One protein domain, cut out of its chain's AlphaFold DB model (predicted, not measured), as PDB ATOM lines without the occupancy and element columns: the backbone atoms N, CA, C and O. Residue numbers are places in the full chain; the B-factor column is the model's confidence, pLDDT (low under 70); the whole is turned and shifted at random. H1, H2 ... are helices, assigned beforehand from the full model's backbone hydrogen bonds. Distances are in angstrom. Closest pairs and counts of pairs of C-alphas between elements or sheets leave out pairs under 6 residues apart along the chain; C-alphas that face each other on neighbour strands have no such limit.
ATOM      1  N   LYS A  13     -51.738 -24.701  40.249       41.62
ATOM      2  CA  LYS A  13     -51.178 -24.557  38.897       41.62
ATOM      3  C   LYS A  13     -51.816 -23.393  38.150       41.62
ATOM      4  O   LYS A  13     -51.100 -22.574  37.586       41.62
ATOM      5  N   LEU A  14     -53.144 -23.277  38.193       37.72
ATOM      6  CA  LEU A  14     -53.865 -22.153  37.591       37.72
ATOM      7  C   LEU A  14     -53.507 -20.826  38.265       37.72
ATOM      8  O   LEU A  14     -53.231 -19.857  37.570       37.72
ATOM      9  N   LYS A  15     -53.391 -20.787  39.595       39.97
ATOM     10  CA  LYS A  15     -52.978 -19.591  40.338       39.97
ATOM     11  C   LYS A  15     -51.528 -19.202  40.047       39.97
ATOM     12  O   LYS A  15     -51.242 -18.010  39.938       39.97
ATOM     13  N   TRP A  16     -50.630 -20.169  39.846       41.78
ATOM     14  CA  TRP A  16     -49.262 -19.902  39.394       41.78
ATOM     15  C   TRP A  16     -49.239 -19.384  37.953       41.78
ATOM     16  O   TRP A  16     -48.543 -18.416  37.683       41.78
ATOM     17  N   ILE A  17     -50.056 -19.939  37.053       38.81
ATOM     18  CA  ILE A  17     -50.212 -19.473  35.664       38.81
ATOM     19  C   ILE A  17     -50.792 -18.047  35.607       38.81
ATOM     20  O   ILE A  17     -50.334 -17.228  34.816       38.81
ATOM     21  N   THR A  18     -51.763 -17.715  36.463       39.84
ATOM     22  CA  THR A  18     -52.356 -16.369  36.534       39.84
ATOM     23  C   THR A  18     -51.417 -15.353  37.191       39.84
ATOM     24  O   THR A  18     -51.358 -14.212  36.742       39.84
ATOM     25  N   THR A  19     -50.647 -15.757  38.209       44.25
ATOM     26  CA  THR A  19     -49.639 -14.894  38.863       44.25
ATOM     27  C   THR A  19     -48.420 -14.681  37.960       44.25
ATOM     28  O   THR A  19     -47.878 -13.585  37.893       44.25
ATOM     29  N   ASN A  20     -48.047 -15.698  37.181       41.97
ATOM     30  CA  ASN A  20     -46.960 -15.664  36.205       41.97
ATOM     31  C   ASN A  20     -47.492 -15.462  34.784       41.97
ATOM     32  O   ASN A  20     -47.000 -16.058  33.826       41.97
ATOM     33  N   ARG A  21     -48.487 -14.581  34.628       38.34
ATOM     34  CA  ARG A  21     -49.000 -14.157  33.316       38.34
ATOM     35  C   ARG A  21     -47.860 -13.655  32.413       38.34
ATOM     36  O   ARG A  21     -47.896 -13.887  31.210       38.34
ATOM     37  N   SER A  22     -46.813 -13.088  33.021       40.59
ATOM     38  CA  SER A  22     -45.542 -12.722  32.380       40.59
ATOM     39  C   SER A  22     -44.837 -13.920  31.724       40.59
ATOM     40  O   SER A  22     -44.450 -13.826  30.570       40.59
ATOM     41  N   VAL A  23     -44.776 -15.089  32.377       45.53
ATOM     42  CA  VAL A  23     -44.140 -16.312  31.839       45.53
ATOM     43  C   VAL A  23     -44.920 -16.884  30.653       45.53
ATOM     44  O   VAL A  23     -44.322 -17.363  29.697       45.53
ATOM     45  N   VAL A  24     -46.253 -16.814  30.659       39.19
ATOM     46  CA  VAL A  24     -47.078 -17.296  29.532       39.19
ATOM     47  C   VAL A  24     -46.968 -16.370  28.318       39.19
ATOM     48  O   VAL A  24     -46.867 -16.846  27.186       39.19
ATOM     49  N   VAL A  25     -46.937 -15.054  28.545       41.78
ATOM     50  CA  VAL A  25     -46.660 -14.059  27.497       41.78
ATOM     51  C   VAL A  25     -45.227 -14.223  26.968       41.78
ATOM     52  O   VAL A  25     -45.019 -14.177  25.757       41.78
ATOM     53  N   ASP A  26     -44.267 -14.542  27.840       44.06
ATOM     54  CA  ASP A  26     -42.869 -14.824  27.497       44.06
ATOM     55  C   ASP A  26     -42.729 -16.125  26.680       44.06
ATOM     56  O   ASP A  26     -42.022 -16.155  25.681       44.06
ATOM     57  N   VAL A  27     -43.488 -17.188  26.977       43.88
ATOM     58  CA  VAL A  27     -43.516 -18.414  26.147       43.88
ATOM     59  C   VAL A  27     -44.069 -18.137  24.742       43.88
ATOM     60  O   VAL A  27     -43.536 -18.664  23.756       43.88
ATOM     61  N   ASN A  28     -45.095 -17.289  24.625       38.12
ATOM     62  CA  ASN A  28     -45.693 -16.929  23.336       38.12
ATOM     63  C   ASN A  28     -44.769 -16.009  22.515       38.12
ATOM     64  O   ASN A  28     -44.578 -16.226  21.319       38.12
ATOM     65  N   TRP A  29     -44.102 -15.053  23.169       41.12
ATOM     66  CA  TRP A  29     -43.112 -14.171  22.547       41.12
ATOM     67  C   TRP A  29     -41.832 -14.920  22.129       41.12
ATOM     68  O   TRP A  29     -41.375 -14.800  20.986       41.12
ATOM     69  N   ARG A  30     -41.310 -15.795  23.001       46.06
ATOM     70  CA  ARG A  30     -40.137 -16.653  22.746       46.06
ATOM     71  C   ARG A  30     -40.344 -17.613  21.582       46.06
ATOM     72  O   ARG A  30     -39.365 -18.100  21.036       46.06
ATOM     73  N   SER A  31     -41.575 -17.940  21.199       41.25
ATOM     74  CA  SER A  31     -41.836 -18.869  20.088       41.25
ATOM     75  C   SER A  31     -41.567 -18.239  18.715       41.25
ATOM     76  O   SER A  31     -41.120 -18.933  17.803       41.25
ATOM     77  N   PHE A  32     -41.760 -16.922  18.579       34.50
ATOM     78  CA  PHE A  32     -41.607 -16.204  17.308       34.50
ATOM     79  C   PHE A  32     -40.168 -15.704  17.062       34.50
ATOM     80  O   PHE A  32     -39.697 -15.698  15.928       34.50
ATOM     81  N   THR A  33     -39.417 -15.369  18.119       45.91
ATOM     82  CA  THR A  33     -38.005 -14.910  18.057       45.91
ATOM     83  C   THR A  33     -36.963 -16.025  18.254       45.91
ATOM     84  O   THR A  33     -35.759 -15.783  18.201       45.91
ATOM     85  N   ARG A  34     -37.406 -17.276  18.433       52.41
ATOM     86  CA  ARG A  34     -36.591 -18.405  18.922       52.41
ATOM     87  C   ARG A  34     -35.350 -18.749  18.099       52.41
ATOM     88  O   ARG A  34     -34.371 -19.234  18.650       52.41
ATOM     89  N   ARG A  35     -35.356 -18.520  16.782       52.25
ATOM     90  CA  ARG A  35     -34.191 -18.863  15.943       52.25
ATOM     91  C   ARG A  35     -33.007 -17.917  16.133       52.25
ATOM     92  O   ARG A  35     -31.882 -18.349  15.938       52.25
ATOM     93  N   THR A  36     -33.243 -16.657  16.496       55.22
ATOM     94  CA  THR A  36     -32.177 -15.644  16.597       55.22
ATOM     95  C   THR A  36     -31.538 -15.565  17.982       55.22
ATOM     96  O   THR A  36     -30.492 -14.942  18.119       55.22
ATOM     97  N   CYS A  37     -32.151 -16.172  19.000       66.81
ATOM     98  CA  CYS A  37     -31.639 -16.187  20.373       66.81
ATOM     99  C   CYS A  37     -31.060 -17.538  20.817       66.81
ATOM    100  O   CYS A  37     -30.472 -17.604  21.889       66.81
ATOM    101  N   ILE A  38     -31.198 -18.596  20.011       74.31
ATOM    102  CA  ILE A  38     -30.579 -19.897  20.289       74.31
ATOM    103  C   ILE A  38     -29.142 -19.887  19.776       74.31
ATOM    104  O   ILE A  38     -28.897 -19.761  18.574       74.31
ATOM    105  N   THR A  39     -28.194 -20.052  20.692       81.06
ATOM    106  CA  THR A  39     -26.770 -20.156  20.375       81.06
ATOM    107  C   THR A  39     -26.371 -21.602  20.092       81.06
ATOM    108  O   THR A  39     -27.072 -22.553  20.442       81.06
ATOM    109  N   GLU A  40     -25.199 -21.798  19.482       82.12
ATOM    110  CA  GLU A  40     -24.627 -23.142  19.331       82.12
ATOM    111  C   GLU A  40     -24.415 -23.830  20.689       82.12
ATOM    112  O   GLU A  40     -24.523 -25.053  20.775       82.12
ATOM    113  N   GLU A  41     -24.169 -23.063  21.756       82.25
ATOM    114  CA  GLU A  41     -24.045 -23.597  23.112       82.25
ATOM    115  C   GLU A  41     -25.351 -24.204  23.614       82.25
ATOM    116  O   GLU A  41     -25.357 -25.316  24.139       82.25
ATOM    117  N   ASP A  42     -26.467 -23.512  23.405       83.00
ATOM    118  CA  ASP A  42     -27.788 -23.968  23.852       83.00
ATOM    119  C   ASP A  42     -28.193 -25.257  23.132       83.00
ATOM    120  O   ASP A  42     -28.769 -26.169  23.726       83.00
ATOM    121  N   ILE A  43     -27.806 -25.386  21.860       84.44
ATOM    122  CA  ILE A  43     -27.989 -26.618  21.085       84.44
ATOM    123  C   ILE A  43     -27.160 -27.753  21.690       84.44
ATOM    124  O   ILE A  43     -27.672 -28.861  21.837       84.44
ATOM    125  N   ARG A  44     -25.895 -27.500  22.060       84.75
ATOM    126  CA  ARG A  44     -25.032 -28.519  22.684       84.75
ATOM    127  C   ARG A  44     -25.530 -28.947  24.062       84.75
ATOM    128  O   ARG A  44     -25.359 -30.112  24.405       84.75
ATOM    129  N   ARG A  45     -26.106 -28.024  24.837       84.31
ATOM    130  CA  ARG A  45     -26.601 -28.288  26.194       84.31
ATOM    131  C   ARG A  45     -27.930 -29.037  26.211       84.31
ATOM    132  O   ARG A  45     -28.094 -29.940  27.023       84.31
ATOM    133  N   HIS A  46     -28.858 -28.696  25.316       84.38
ATOM    134  CA  HIS A  46     -30.244 -29.177  25.403       84.38
ATOM    135  C   HIS A  46     -30.656 -30.168  24.308       84.38
ATOM    136  O   HIS A  46     -31.779 -30.683  24.335       84.38
ATOM    137  N   LEU A  47     -29.782 -30.453  23.337       84.56
ATOM    138  CA  LEU A  47     -30.052 -31.425  22.281       84.56
ATOM    139  C   LEU A  47     -28.934 -32.472  22.184       84.56
ATOM    140  O   LEU A  47     -27.816 -32.187  21.759       84.56
ATOM    141  N   ASP A  48     -29.278 -33.727  22.482       72.94
ATOM    142  CA  ASP A  48     -28.392 -34.884  22.316       72.94
ATOM    143  C   ASP A  48     -28.214 -35.217  20.823       72.94
ATOM    144  O   ASP A  48     -28.873 -36.090  20.253       72.94
ATOM    145  N   GLY A  49     -27.340 -34.481  20.136       60.78
ATOM    146  CA  GLY A  49     -27.054 -34.727  18.726       60.78
ATOM    147  C   GLY A  49     -26.231 -33.631  18.064       60.78
ATOM    148  O   GLY A  49     -26.577 -32.459  18.108       60.78
ATOM    149  N   ALA A  50     -25.147 -34.048  17.409       59.97
ATOM    150  CA  ALA A  50     -24.086 -33.225  16.831       59.97
ATOM    151  C   ALA A  50     -24.516 -31.887  16.190       59.97
ATOM    152  O   ALA A  50     -25.256 -31.880  15.208       59.97
ATOM    153  N   GLY A  51     -23.922 -30.794  16.692       59.78
ATOM    154  CA  GLY A  51     -23.462 -29.611  15.944       59.78
ATOM    155  C   GLY A  51     -24.381 -29.076  14.849       59.78
ATOM    156  O   GLY A  51     -23.918 -28.803  13.741       59.78
ATOM    157  N   LYS A  52     -25.683 -28.971  15.121       68.12
ATOM    158  CA  LYS A  52     -26.617 -28.339  14.188       68.12
ATOM    159  C   LYS A  52     -26.496 -26.830  14.324       68.12
ATOM    160  O   LYS A  52     -26.468 -26.321  15.434       68.12
ATOM    161  N   CYS A  53     -26.447 -26.129  13.197       71.62
ATOM    162  CA  CYS A  53     -26.582 -24.677  13.196       71.62
ATOM    163  C   CYS A  53     -28.027 -24.303  13.589       71.62
ATOM    164  O   CYS A  53     -28.944 -25.062  13.234       71.62
ATOM    165  N   PRO A  54     -28.254 -23.160  14.262       72.19
ATOM    166  CA  PRO A  54     -29.587 -22.704  14.668       72.19
ATOM    167  C   PRO A  54     -30.617 -22.691  13.524       72.19
ATOM    168  O   PRO A  54     -31.797 -22.983  13.726       72.19
ATOM    169  N   GLU A  55     -30.172 -22.449  12.289       75.69
ATOM    170  CA  GLU A  55     -31.021 -22.365  11.096       75.69
ATOM    171  C   GLU A  55     -31.563 -23.727  10.639       75.69
ATOM    172  O   GLU A  55     -32.548 -23.790   9.905       75.69
ATOM    173  N   LYS A  56     -30.927 -24.831  11.055       80.69
ATOM    174  CA  LYS A  56     -31.255 -26.202  10.621       80.69
ATOM    175  C   LYS A  56     -32.084 -26.975  11.647       80.69
ATOM    176  O   LYS A  56     -32.289 -28.180  11.490       80.69
ATOM    177  N   LEU A  57     -32.530 -26.309  12.708       79.75
ATOM    178  CA  LEU A  57     -33.333 -26.918  13.760       79.75
ATOM    179  C   LEU A  57     -34.794 -27.048  13.320       79.75
ATOM    180  O   LEU A  57     -35.413 -26.092  12.843       79.75
ATOM    181  N   SER A  58     -35.362 -28.240  13.506       82.94
ATOM    182  CA  SER A  58     -36.802 -28.431  13.337       82.94
ATOM    183  C   SER A  58     -37.568 -27.740  14.469       82.94
ATOM    184  O   SER A  58     -37.039 -27.540  15.562       82.94
ATOM    185  N   TYR A  59     -38.835 -27.396  14.232       81.12
ATOM    186  CA  TYR A  59     -39.667 -26.750  15.253       81.12
ATOM    187  C   TYR A  59     -39.741 -27.540  16.580       81.12
ATOM    188  O   TYR A  59     -39.537 -26.932  17.629       81.12
ATOM    189  N   PRO A  60     -39.891 -28.882  16.582       81.81
ATOM    190  CA  PRO A  60     -39.812 -29.657  17.823       81.81
ATOM    191  C   PRO A  60     -38.464 -29.546  18.553       81.81
ATOM    192  O   PRO A  60     -38.437 -29.541  19.778       81.81
ATOM    193  N   GLN A  61     -37.347 -29.428  17.824       85.75
ATOM    194  CA  GLN A  61     -36.013 -29.259  18.422       85.75
ATOM    195  C   GLN A  61     -35.848 -27.871  19.035       85.75
ATOM    196  O   GLN A  61     -35.338 -27.751  20.143       85.75
ATOM    197  N   LEU A  62     -36.332 -26.832  18.347       82.81
ATOM    198  CA  LEU A  62     -36.411 -25.479  18.905       82.81
ATOM    199  C   LEU A  62     -37.264 -25.465  20.178       82.81
ATOM    200  O   LEU A  62     -36.930 -24.778  21.138       82.81
ATOM    201  N   LEU A  63     -38.355 -26.236  20.202       83.00
ATOM    202  CA  LEU A  63     -39.198 -26.353  21.384       83.00
ATOM    203  C   LEU A  63     -38.461 -27.001  22.554       83.00
ATOM    204  O   LEU A  63     -38.448 -26.432  23.640       83.00
ATOM    205  N   GLN A  64     -37.802 -28.129  22.300       85.00
ATOM    206  CA  GLN A  64     -37.014 -28.847  23.296       85.00
ATOM    207  C   GLN A  64     -35.905 -27.977  23.898       85.00
ATOM    208  O   GLN A  64     -35.793 -27.911  25.120       85.00
ATOM    209  N   ILE A  65     -35.128 -27.285  23.059       85.19
ATOM    210  CA  ILE A  65     -34.038 -26.416  23.521       85.19
ATOM    211  C   ILE A  65     -34.583 -25.330  24.444       85.19
ATOM    212  O   ILE A  65     -34.081 -25.156  25.547       85.19
ATOM    213  N   SER A  66     -35.646 -24.632  24.042       81.56
ATOM    214  CA  SER A  66     -36.178 -23.560  24.884       81.56
ATOM    215  C   SER A  66     -36.825 -24.055  26.171       81.56
ATOM    216  O   SER A  66     -36.801 -23.318  27.149       81.56
ATOM    217  N   CYS A  67     -37.412 -25.257  26.193       82.38
ATOM    218  CA  CYS A  67     -37.876 -25.845  27.450       82.38
ATOM    219  C   CYS A  67     -36.696 -26.065  28.405       82.38
ATOM    220  O   CYS A  67     -36.779 -25.645  29.552       82.38
ATOM    221  N   GLY A  68     -35.586 -26.621  27.908       84.75
ATOM    222  CA  GLY A  68     -34.366 -26.790  28.698       84.75
ATOM    223  C   GLY A  68     -33.804 -25.462  29.215       84.75
ATOM    224  O   GLY A  68     -33.488 -25.354  30.390       84.75
ATOM    225  N   MET A  69     -33.779 -24.418  28.383       83.06
ATOM    226  CA  MET A  69     -33.333 -23.085  28.819       83.06
ATOM    227  C   MET A  69     -34.219 -22.493  29.924       83.06
ATOM    228  O   MET A  69     -33.726 -21.789  30.796       83.06
ATOM    229  N   ILE A  70     -35.532 -22.745  29.891       80.88
ATOM    230  CA  ILE A  70     -36.446 -22.296  30.952       80.88
ATOM    231  C   ILE A  70     -36.183 -23.072  32.249       80.88
ATOM    232  O   ILE A  70     -36.224 -22.486  33.325       80.88
ATOM    233  N   GLU A  71     -35.920 -24.377  32.159       83.19
ATOM    234  CA  GLU A  71     -35.579 -25.203  33.322       83.19
ATOM    235  C   GLU A  71     -34.261 -24.758  33.973       83.19
ATOM    236  O   GLU A  71     -34.218 -24.619  35.198       83.19
ATOM    237  N   ASP A  72     -33.235 -24.465  33.170       85.12
ATOM    238  CA  ASP A  72     -31.960 -23.901  33.634       85.12
ATOM    239  C   ASP A  72     -32.181 -22.562  34.355       85.12
ATOM    240  O   ASP A  72     -31.723 -22.381  35.479       85.12
ATOM    241  N   GLU A  73     -32.961 -21.653  33.768       79.38
ATOM    242  CA  GLU A  73     -33.236 -20.334  34.352       79.38
ATOM    243  C   GLU A  73     -33.980 -20.435  35.700       79.38
ATOM    244  O   GLU A  73     -33.695 -19.705  36.653       79.38
ATOM    245  N   ILE A  74     -34.924 -21.377  35.816       81.50
ATOM    246  CA  ILE A  74     -35.619 -21.668  37.081       81.50
ATOM    247  C   ILE A  74     -34.628 -22.191  38.126       81.50
ATOM    248  O   ILE A  74     -34.706 -21.819  39.302       81.50
ATOM    249  N   HIS A  75     -33.705 -23.058  37.714       86.56
ATOM    250  CA  HIS A  75     -32.671 -23.579  38.595       86.56
ATOM    251  C   HIS A  75     -31.726 -22.469  39.077       86.56
ATOM    252  O   HIS A  75     -31.466 -22.361  40.279       86.56
ATOM    253  N   ASP A  76     -31.294 -21.596  38.171       85.25
ATOM    254  CA  ASP A  76     -30.420 -20.464  38.470       85.25
ATOM    255  C   ASP A  76     -31.084 -19.471  39.429       85.25
ATOM    256  O   ASP A  76     -30.443 -18.995  40.368       85.25
ATOM    257  N   MET A  77     -32.390 -19.226  39.286       84.94
ATOM    258  CA  MET A  77     -33.157 -18.436  40.253       84.94
ATOM    259  C   MET A  77     -33.167 -19.058  41.652       84.94
ATOM    260  O   MET A  77     -32.993 -18.349  42.644       84.94
ATOM    261  N   ALA A  78     -33.325 -20.379  41.757       85.12
ATOM    262  CA  ALA A  78     -33.301 -21.058  43.051       85.12
ATOM    263  C   ALA A  78     -31.921 -20.949  43.729       85.12
ATOM    264  O   ALA A  78     -31.834 -20.763  44.948       85.12
ATOM    265  N   ILE A  79     -30.841 -21.032  42.944       89.31
ATOM    266  CA  ILE A  79     -29.475 -20.805  43.430       89.31
ATOM    267  C   ILE A  79     -29.303 -19.347  43.863       89.31
ATOM    268  O   ILE A  79     -28.797 -19.096  44.958       89.31
ATOM    269  N   TYR A  80     -29.748 -18.392  43.045       88.31
ATOM    270  CA  TYR A  80     -29.675 -16.965  43.344       88.31
ATOM    271  C   TYR A  80     -30.360 -16.633  44.674       88.31
ATOM    272  O   TYR A  80     -29.743 -16.030  45.552       88.31
ATOM    273  N   ASP A  81     -31.591 -17.102  44.881       87.94
ATOM    274  CA  ASP A  81     -32.348 -16.868  46.116       87.94
ATOM    275  C   ASP A  81     -31.645 -17.439  47.350       87.94
ATOM    276  O   ASP A  81     -31.681 -16.852  48.439       87.94
ATOM    277  N   ARG A  82     -30.994 -18.595  47.194       90.75
ATOM    278  CA  ARG A  82     -30.183 -19.187  48.256       90.75
ATOM    279  C   ARG A  82     -28.964 -18.316  48.563       90.75
ATOM    280  O   ARG A  82     -28.727 -18.018  49.733       90.75
ATOM    281  N   LEU A  83     -28.230 -17.880  47.541       89.25
ATOM    282  CA  LEU A  83     -27.048 -17.032  47.704       89.25
ATOM    283  C   LEU A  83     -27.396 -15.682  48.337       89.25
ATOM    284  O   LEU A  83     -26.688 -15.236  49.232       89.25
ATOM    285  N   VAL A  84     -28.511 -15.057  47.950       88.56
ATOM    286  CA  VAL A  84     -28.976 -13.798  48.557       88.56
ATOM    287  C   VAL A  84     -29.220 -13.963  50.057       88.56
ATOM    288  O   VAL A  84     -28.828 -13.097  50.842       88.56
ATOM    289  N   LYS A  85     -29.822 -15.082  50.477       90.69
ATOM    290  CA  LYS A  85     -30.039 -15.385  51.901       90.69
ATOM    291  C   LYS A  85     -28.726 -15.612  52.641       90.69
ATOM    292  O   LYS A  85     -28.547 -15.067  53.726       90.69
ATOM    293  N   GLU A  86     -27.814 -16.390  52.065       91.00
ATOM    294  CA  GLU A  86     -26.500 -16.653  52.664       91.00
ATOM    295  C   GLU A  86     -25.679 -15.364  52.803       91.00
ATOM    296  O   GLU A  86     -25.133 -15.098  53.872       91.00
ATOM    297  N   ILE A  87     -25.677 -14.507  51.777       88.75
ATOM    298  CA  ILE A  87     -25.031 -13.190  51.821       88.75
ATOM    299  C   ILE A  87     -25.652 -12.318  52.915       88.75
ATOM    300  O   ILE A  87     -24.914 -11.707  53.677       88.75
ATOM    301  N   ALA A  88     -26.979 -12.284  53.054       88.44
ATOM    302  CA  ALA A  88     -27.631 -11.494  54.101       88.44
ATOM    303  C   ALA A  88     -27.253 -11.963  55.521       88.44
ATOM    304  O   ALA A  88     -27.081 -11.143  56.429       88.44
ATOM    305  N   ILE A  89     -27.098 -13.276  55.721       91.12
ATOM    306  CA  ILE A  89     -26.616 -13.842  56.988       91.12
ATOM    307  C   ILE A  89     -25.177 -13.385  57.247       91.12
ATOM    308  O   ILE A  89     -24.900 -12.848  58.320       91.12
ATOM    309  N   LEU A  90     -24.294 -13.519  56.253       89.19
ATOM    310  CA  LEU A  90     -22.895 -13.096  56.353       89.19
ATOM    311  C   LEU A  90     -22.761 -11.589  56.606       89.19
ATOM    312  O   LEU A  90     -22.002 -11.180  57.475       89.19
ATOM    313  N   GLU A  91     -23.539 -10.756  55.916       88.25
ATOM    314  CA  GLU A  91     -23.583  -9.307  56.135       88.25
ATOM    315  C   GLU A  91     -24.001  -8.980  57.573       88.25
ATOM    316  O   GLU A  91     -23.379  -8.150  58.237       88.25
ATOM    317  N   THR A  92     -25.007  -9.682  58.096       89.69
ATOM    318  CA  THR A  92     -25.456  -9.516  59.484       89.69
ATOM    319  C   THR A  92     -24.364  -9.910  60.482       89.69
ATOM    320  O   THR A  92     -24.202  -9.260  61.516       89.69
ATOM    321  N   GLU A  93     -23.600 -10.965  60.200       89.75
ATOM    322  CA  GLU A  93     -22.465 -11.383  61.026       89.75
ATOM    323  C   GLU A  93     -21.303 -10.388  60.963       89.75
ATOM    324  O   GLU A  93     -20.774 -10.007  62.007       89.75
ATOM    325  N   CYS A  94     -20.958  -9.883  59.778       87.62
ATOM    326  CA  CYS A  94     -19.955  -8.834  59.611       87.62
ATOM    327  C   CYS A  94     -20.325  -7.566  60.392       87.62
ATOM    328  O   CYS A  94     -19.479  -7.022  61.102       87.62
ATOM    329  N   LEU A  95     -21.594  -7.143  60.339       88.19
ATOM    330  CA  LEU A  95     -22.088  -6.000  61.111       88.19
ATOM    331  C   LEU A  95     -21.984  -6.239  62.622       88.19
ATOM    332  O   LEU A  95     -21.560  -5.343  63.352       88.19
ATOM    333  N   LYS A  96     -22.306  -7.449  63.104       90.75
ATOM    334  CA  LYS A  96     -22.128  -7.821  64.521       90.75
ATOM    335  C   LYS A  96     -20.664  -7.766  64.960       90.75
ATOM    336  O   LYS A  96     -20.388  -7.416  66.102       90.75
ATOM    337  N   LEU A  97     -19.742  -8.107  64.063       91.31
ATOM    338  CA  LEU A  97     -18.299  -8.071  64.302       91.31
ATOM    339  C   LEU A  97     -17.682  -6.677  64.081       91.31
ATOM    340  O   LEU A  97     -16.477  -6.515  64.264       91.31
ATOM    341  N   GLY A  98     -18.482  -5.671  63.708       87.38
ATOM    342  CA  GLY A  98     -18.014  -4.308  63.447       87.38
ATOM    343  C   GLY A  98     -17.184  -4.166  62.167       87.38
ATOM    344  O   GLY A  98     -16.434  -3.201  62.030       87.38
ATOM    345  N   ILE A  99     -17.291  -5.121  61.239       85.88
ATOM    346  CA  ILE A  99     -16.584  -5.091  59.957       85.88
ATOM    347  C   ILE A  99     -17.371  -4.188  58.994       85.88
ATOM    348  O   ILE A  99     -18.556  -4.445  58.759       85.88
ATOM    349  N   PRO A 100     -16.751  -3.141  58.420       80.56
ATOM    350  CA  PRO A 100     -17.416  -2.294  57.441       80.56
ATOM    351  C   PRO A 100     -17.689  -3.085  56.157       80.56
ATOM    352  O   PRO A 100     -16.788  -3.706  55.592       80.56
ATOM    353  N   LEU A 101     -18.939  -3.049  55.699       81.62
ATOM    354  CA  LEU A 101     -19.356  -3.631  54.426       81.62
ATOM    355  C   LEU A 101     -19.148  -2.611  53.301       81.62
ATOM    356  O   LEU A 101     -19.421  -1.424  53.477       81.62
ATOM    357  N   THR A 102     -18.654  -3.072  52.155       77.81
ATOM    358  CA  THR A 102     -18.537  -2.263  50.934       77.81
ATOM    359  C   THR A 102     -19.878  -2.147  50.215       77.81
ATOM    360  O   THR A 102     -20.772  -2.969  50.428       77.81
ATOM    361  N   ASP A 103     -19.994  -1.172  49.310       73.62
ATOM    362  CA  ASP A 103     -21.181  -1.015  48.468       73.62
ATOM    363  C   ASP A 103     -21.467  -2.283  47.656       73.62
ATOM    364  O   ASP A 103     -20.573  -2.919  47.087       73.62
ATOM    365  N   LYS A 104     -22.745  -2.661  47.631       72.06
ATOM    366  CA  LYS A 104     -23.212  -3.903  47.022       72.06
ATOM    367  C   LYS A 104     -23.192  -3.753  45.495       72.06
ATOM    368  O   LYS A 104     -23.751  -2.777  44.987       72.06
ATOM    369  N   PRO A 105     -22.586  -4.691  44.743       72.00
ATOM    370  CA  PRO A 105     -22.651  -4.645  43.289       72.00
ATOM    371  C   PRO A 105     -24.109  -4.750  42.829       72.00
ATOM    372  O   PRO A 105     -24.916  -5.460  43.434       72.00
ATOM    373  N   HIS A 106     -24.447  -4.045  41.750       72.31
ATOM    374  CA  HIS A 106     -25.766  -4.151  41.141       72.31
ATOM    375  C   HIS A 106     -25.888  -5.511  40.445       72.31
ATOM    376  O   HIS A 106     -25.350  -5.710  39.359       72.31
TER     377      HIS A 106
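AT A GLANCE: This is residues 13 to 106 of the 306 residues of an uncharacterized protein of Echinococcus granulosus (UniProt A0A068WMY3). One long helix, H5, makes the long axis; H4 packs across its first part, H1 sticks out, and residues 97 to 106 fold back from its far end. The printed part has 94 residues with five named helices. It is all helix and extended: radius of gyration of the C-alphas 19.4 A, spans 59 by 36 by 21 A.

IN THESE COORDINATES: H1 is residues 13 to 19, H2 21 to 32, H3 34 to 37, H4 40 to 46. H5, residues 59 to 96, runs 55.6 A from C-alpha 59 (-39.667, -26.750, 15.253) to C-alpha 96 (-22.128, -7.821, 64.521).

HOW THE PARTS SIT: H2 and H5 are near each other. H3 only just touches H5, with 3 pairs of C-alphas within 8 A. H4 touches H5, about perpendicular at 85 degrees; the closest C-alphas, of His 46 and Ile 65, are 5.1 A apart. In H1, H4 and H5 every O i to N i+4 pair is within hydrogen-bond range; in H2, 7 of 8.

THE WHOLE: The link H4 to H5 is long; pLDDT is under 70 in residues 13 to 37 and 49 to 52.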